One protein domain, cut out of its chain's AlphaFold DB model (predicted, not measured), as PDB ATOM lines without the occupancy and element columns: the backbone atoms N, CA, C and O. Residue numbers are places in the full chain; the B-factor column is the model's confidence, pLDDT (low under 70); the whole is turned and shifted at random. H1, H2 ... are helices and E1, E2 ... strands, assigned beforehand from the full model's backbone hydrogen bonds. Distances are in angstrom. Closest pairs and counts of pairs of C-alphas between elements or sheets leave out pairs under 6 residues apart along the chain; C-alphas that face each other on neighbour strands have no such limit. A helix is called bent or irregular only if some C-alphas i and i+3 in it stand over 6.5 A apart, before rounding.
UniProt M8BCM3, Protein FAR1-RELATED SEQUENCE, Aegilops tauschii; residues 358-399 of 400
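What this domain is: This is residues 358 to 399 of the 400 residues of the protein "Protein FAR1-RELATED SEQUENCE" of Aegilops tauschii (UniProt M8BCM3). A long hairpin of two antiparallel strands, E1 and E2, makes one arm, and a single helix, H1, makes the other; the two arms meet near their ends at a wide corner, like an open V. Residues 385 to 399, of which 385 to 397 belong to H1, stick out free, with no other part packed on them. The printed part has 42 residues, with two named strands and one named helix in the order E1, E2, H1, and its class is mixed, helices and strands. It is extended, with a radius of gyration of the C-alphas of 16.4 A and spans of 54 by 19 by 10 A.

How they stand to each other: Strand E1, residues 361 to 366, and strand E2, residues 372 to 378, form a hairpin, antiparallel at 173 degrees between their directions. The C-alphas of Tyr 362 and Trp 377 face each other at 4.0 A. N 363 and O 376 are within hydrogen-bond range at 2.8 A, and so are N 378 and O 361 at 2.8 A. Helix H1, residues 380 to 397, follows E2 after one residue, a tight link. The closest C-alphas of E1 and H1 are those of Phe 361 and Gly 380, 7.1 A apart. In H1, 13 of 14 O i to N i+4 pairs are within hydrogen-bond range.

Where its parts are: E1 is 17.3 A long and begins at C-alpha 361, at (192.333, 205.631, 116.146). E2 is 17.6 A long and ends at C-alpha 378, at (192.652, 201.307, 113.011). H1 is 26.4 A long, is not bent, and ends at C-alpha 397, at (184.865, 179.948, 129.068).

The domain as a whole: The two C-alphas farthest apart are those of Glu 369 and Ser 399, at 54.4 A. The printed part has no cut, and the links E1 to E2 and E2 to H1 are tight. The mean pLDDT of the printed part is 80.2, and residues 389 to 399 are under 70 in this model.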
ATOM      1  N   PRO A 358     184.324 208.101 116.709       91.38
ATOM      2  CA  PRO A 358     185.109 208.189 117.946       91.38
ATOM      3  C   PRO A 358     185.869 206.905 118.325       91.38
ATOM      4  O   PRO A 358     186.688 206.916 119.245       91.38
ATOM      5  N   ALA A 359     185.591 205.776 117.662       90.88
ATOM      6  CA  ALA A 359     186.382 204.559 117.801       90.88
ATOM      7  C   ALA A 359     187.477 204.426 116.728       90.88
ATOM      8  O   ALA A 359     188.306 203.526 116.860       90.88
ATOM      9  N   PHE A 360     187.542 205.287 115.710       93.81
ATOM     10  CA  PHE A 360     188.731 205.418 114.866       93.81
ATOM     11  C   PHE A 360     189.929 205.824 115.735       93.81
ATOM     12  O   PHE A 360     189.797 206.563 116.711       93.81
ATOM     13  N   PHE A 361     191.107 205.295 115.429       91.88
ATOM     14  CA  PHE A 361     192.333 205.631 116.146       91.88
ATOM     15  C   PHE A 361     193.504 205.653 115.182       91.88
ATOM     16  O   PHE A 361     193.683 204.710 114.416       91.88
ATOM     17  N   TYR A 362     194.341 206.683 115.269       94.06
ATOM     18  CA  TYR A 362     195.590 206.749 114.526       94.06
ATOM     19  C   TYR A 362     196.710 207.352 115.377       94.06
ATOM     20  O   TYR A 362     196.469 208.047 116.364       94.06
ATOM     21  N   ARG A 363     197.957 207.049 115.012       92.00
ATOM     22  CA  ARG A 363     199.159 207.614 115.628       92.00
ATOM     23  C   ARG A 363     200.293 207.680 114.613       92.00
ATOM     24  O   ARG A 363     200.532 206.733 113.866       92.00
ATOM     25  N   ILE A 364     201.025 208.786 114.642       90.50
ATOM     26  CA  ILE A 364     202.196 209.039 113.801       90.50
ATOM     27  C   ILE A 364     203.432 209.113 114.709       90.50
ATOM     28  O   ILE A 364     203.352 209.601 115.838       90.50
ATOM     29  N   ARG A 365     204.570 208.593 114.239       91.00
ATOM     30  CA  ARG A 365     205.896 208.825 114.826       91.00
ATOM     31  C   ARG A 365     206.770 209.543 113.806       91.00
ATOM     32  O   ARG A 365     206.871 209.088 112.665       91.00
ATOM     33  N   LEU A 366     207.407 210.626 114.238       89.75
ATOM     34  CA  LEU A 366     208.404 211.355 113.459       89.75
ATOM     35  C   LEU A 366     209.819 210.830 113.760       89.75
ATOM     36  O   LEU A 366     210.018 210.084 114.725       89.75
ATOM     37  N   ASP A 367     210.778 211.166 112.903       88.69
ATOM     38  CA  ASP A 367     212.209 211.050 113.168       88.69
ATOM     39  C   ASP A 367     212.802 212.371 113.681       88.69
ATOM     40  O   ASP A 367     212.099 213.358 113.869       88.69
ATOM     41  N   ASP A 368     214.112 212.370 113.909       90.50
ATOM     42  CA  ASP A 368     214.878 213.492 114.458       90.50
ATOM     43  C   ASP A 368     215.038 214.669 113.460       90.50
ATOM     44  O   ASP A 368     215.657 215.680 113.780       90.50
ATOM     45  N   GLU A 369     214.476 214.541 112.248       87.75
ATOM     46  CA  GLU A 369     214.372 215.574 111.208       87.75
ATOM     47  C   GLU A 369     212.893 215.956 110.928       87.75
ATOM     48  O   GLU A 369     212.571 216.451 109.845       87.75
ATOM     49  N   ASP A 370     211.980 215.686 111.874       81.25
ATOM     50  CA  ASP A 370     210.521 215.897 111.789       81.25
ATOM     51  C   ASP A 370     209.817 215.171 110.617       81.25
ATOM     52  O   ASP A 370     208.688 215.493 110.233       81.25
ATOM     53  N   ARG A 371     210.434 214.130 110.042       81.38
ATOM     54  CA  ARG A 371     209.839 213.338 108.951       81.38
ATOM     55  C   ARG A 371     209.057 212.159 109.510       81.38
ATOM     56  O   ARG A 371     209.499 211.498 110.444       81.38
ATOM     57  N   VAL A 372     207.929 211.806 108.893       84.12
ATOM     58  CA  VAL A 372     207.162 210.610 109.287       84.12
ATOM     59  C   VAL A 372     208.004 209.340 109.124       84.12
ATOM     60  O   VAL A 372     208.318 208.926 108.007       84.12
ATOM     61  N   ARG A 373     208.326 208.703 110.257       88.38
ATOM     62  CA  ARG A 373     209.044 207.423 110.353       88.38
ATOM     63  C   ARG A 373     208.071 206.244 110.302       88.38
ATOM     64  O   ARG A 373     208.306 205.274 109.589       88.38
ATOM     65  N   ASN A 374     206.955 206.342 111.029       88.75
ATOM     66  CA  ASN A 374     205.899 205.327 111.066       88.75
ATOM     67  C   ASN A 374     204.521 205.986 111.210       88.75
ATOM     68  O   ASN A 374     204.369 206.977 111.921       88.75
ATOM     69  N   MET A 375     203.501 205.372 110.613       90.06
ATOM     70  CA  MET A 375     202.097 205.738 110.787       90.06
ATOM     71  C   MET A 375     201.274 204.472 111.019       90.06
ATOM     72  O   MET A 375     201.508 203.450 110.377       90.06
ATOM     73  N   TYR A 376     200.330 204.544 111.951       92.00
ATOM     74  CA  TYR A 376     199.442 203.454 112.337       92.00
ATOM     75  C   TYR A 376     198.016 203.987 112.443       92.00
ATOM     76  O   TYR A 376     197.817 205.060 113.010       92.00
ATOM     77  N   TRP A 377     197.037 203.245 111.931       93.50
ATOM     78  CA  TRP A 377     195.616 203.556 112.073       93.50
ATOM     79  C   TRP A 377     194.797 202.273 112.224       93.50
ATOM     80  O   TRP A 377     195.215 201.201 111.783       93.50
ATOM     81  N   VAL A 378     193.632 202.385 112.861       92.69
ATOM     82  CA  VAL A 378     192.652 201.307 113.011       92.69
ATOM     83  C   VAL A 378     191.251 201.889 112.904       92.69
ATOM     84  O   VAL A 378     190.890 202.808 113.645       92.69
ATOM     85  N   ASP A 379     190.439 201.304 112.029       93.06
ATOM     86  CA  ASP A 379     189.043 201.690 111.877       93.06
ATOM     87  C   ASP A 379     188.228 201.364 113.134       93.06
ATOM     88  O   ASP A 379     188.377 200.300 113.748       93.06
ATOM     89  N   GLY A 380     187.293 202.249 113.486       91.56
ATOM     90  CA  GLY A 380     186.403 202.025 114.625       91.56
ATOM     91  C   GLY A 380     185.553 200.767 114.473       91.56
ATOM     92  O   GLY A 380     185.309 200.064 115.454       91.56
ATOM     93  N   ALA A 381     185.182 200.407 113.239       89.69
ATOM     94  CA  ALA A 381     184.503 199.149 112.934       89.69
ATOM     95  C   ALA A 381     185.354 197.924 113.313       89.69
ATOM     96  O   ALA A 381     184.846 197.011 113.964       89.69
ATOM     97  N   ALA A 382     186.653 197.935 112.994       88.44
ATOM     98  CA  ALA A 382     187.573 196.864 113.367       88.44
ATOM     99  C   ALA A 382     187.739 196.782 114.894       88.44
ATOM    100  O   ALA A 382     187.598 195.701 115.466       88.44
ATOM    101  N   ARG A 383     187.935 197.915 115.589       88.62
ATOM    102  CA  ARG A 383     188.031 197.940 117.066       88.62
ATOM    103  C   ARG A 383     186.753 197.440 117.749       88.62
ATOM    104  O   ARG A 383     186.840 196.710 118.736       88.62
ATOM    105  N   ARG A 384     185.571 197.777 117.214       88.19
ATOM    106  CA  ARG A 384     184.276 197.244 117.679       88.19
ATOM    107  C   ARG A 384     184.175 195.728 117.462       88.19
ATOM    108  O   ARG A 384     183.769 195.025 118.385       88.19
ATOM    109  N   ALA A 385     184.576 195.226 116.293       86.44
ATOM    110  CA  ALA A 385     184.556 193.796 115.975       86.44
ATOM    111  C   ALA A 385     185.493 192.981 116.884       86.44
ATOM    112  O   ALA A 385     185.051 191.994 117.472       86.44
ATOM    113  N   TYR A 386     186.738 193.434 117.084       83.06
ATOM    114  CA  TYR A 386     187.685 192.791 118.005       83.06
ATOM    115  C   TYR A 386     187.120 192.705 119.428       83.06
ATOM    116  O   TYR A 386     187.016 191.608 119.977       83.06
ATOM    117  N   LYS A 387     186.633 193.826 119.983       82.31
ATOM    118  CA  LYS A 387     186.019 193.853 121.321       82.31
ATOM    119  C   LYS A 387     184.800 192.927 121.434       82.31
ATOM    120  O   LYS A 387     184.584 192.316 122.477       82.31
ATOM    121  N   HIS A 388     184.001 192.795 120.374       74.38
ATOM    122  CA  HIS A 388     182.878 191.857 120.356       74.38
ATOM    123  C   HIS A 388     183.345 190.392 120.367       74.38
ATOM    124  O   HIS A 388     182.811 189.596 121.138       74.38
ATOM    125  N   SER A 389     184.366 190.042 119.574       69.81
ATOM    126  CA  SER A 389     184.936 188.687 119.576       69.81
ATOM    127  C   SER A 389     185.574 188.309 120.916       69.81
ATOM    128  O   SER A 389     185.347 187.205 121.398       69.81
ATOM    129  N   GLU A 390     186.283 189.231 121.568       63.41
ATOM    130  CA  GLU A 390     186.901 189.031 122.886       63.41
ATOM    131  C   GLU A 390     185.850 188.703 123.967       63.41
ATOM    132  O   GLU A 390     185.984 187.722 124.702       63.41
ATOM    133  N   ILE A 391     184.732 189.441 123.985       60.34
ATOM    134  CA  ILE A 391     183.583 189.167 124.868       60.34
ATOM    135  C   ILE A 391     182.923 187.814 124.537       60.34
ATOM    136  O   ILE A 391     182.448 187.121 125.439       60.34
ATOM    137  N   ALA A 392     182.882 187.421 123.260       57.81
ATOM    138  CA  ALA A 392     182.315 186.143 122.833       57.81
ATOM    139  C   ALA A 392     183.182 184.933 123.230       57.81
ATOM    140  O   ALA A 392     182.622 183.874 123.517       57.81
ATOM    141  N   PHE A 393     184.510 185.085 123.294       53.66
ATOM    142  CA  PHE A 393     185.409 184.077 123.869       53.66
ATOM    143  C   PHE A 393     185.201 183.959 125.385       53.66
ATOM    144  O   PHE A 393     184.808 182.893 125.853       53.66
ATOM    145  N   HIS A 394     185.295 185.066 126.133       55.03
ATOM    146  CA  HIS A 394     185.088 185.056 127.592       55.03
ATOM    147  C   HIS A 394     183.718 184.497 128.026       55.03
ATOM    148  O   HIS A 394     183.601 183.902 129.092       55.03
ATOM    149  N   ARG A 395     182.663 184.654 127.213       51.28
ATOM    150  CA  ARG A 395     181.347 184.056 127.504       51.28
ATOM    151  C   ARG A 395     181.262 182.543 127.293       51.28
ATOM    152  O   ARG A 395     180.354 181.951 127.866       51.28
ATOM    153  N   ARG A 396     182.146 181.924 126.501       50.75
ATOM    154  CA  ARG A 396     182.206 180.456 126.357       50.75
ATOM    155  C   ARG A 396     182.966 179.806 127.508       50.75
ATOM    156  O   ARG A 396     182.546 178.759 127.987       50.75
ATOM    157  N   ASP A 397     184.016 180.467 127.988       52.38
ATOM    158  CA  ASP A 397     184.865 179.948 129.068       52.38
ATOM    159  C   ASP A 397     184.180 180.000 130.450       52.38
ATOM    160  O   ASP A 397     184.580 179.291 131.365       52.38
ATOM    161  N   ILE A 398     183.115 180.800 130.602       54.28
ATOM    162  CA  ILE A 398     182.281 180.881 131.821       54.28
ATOM    163  C   ILE A 398     181.083 179.901 131.769       54.28
ATOM    164  O   ILE A 398     180.365 179.745 132.755       54.28
ATOM    165  N   SER A 399     180.842 179.228 130.636       51.22
ATOM    166  CA  SER A 399     179.699 178.317 130.436       51.22
ATOM    167  C   SER A 399     180.061 176.824 130.441       51.22
ATOM    168  O   SER A 399     179.344 176.034 129.824       51.22
TER     169      SER A 399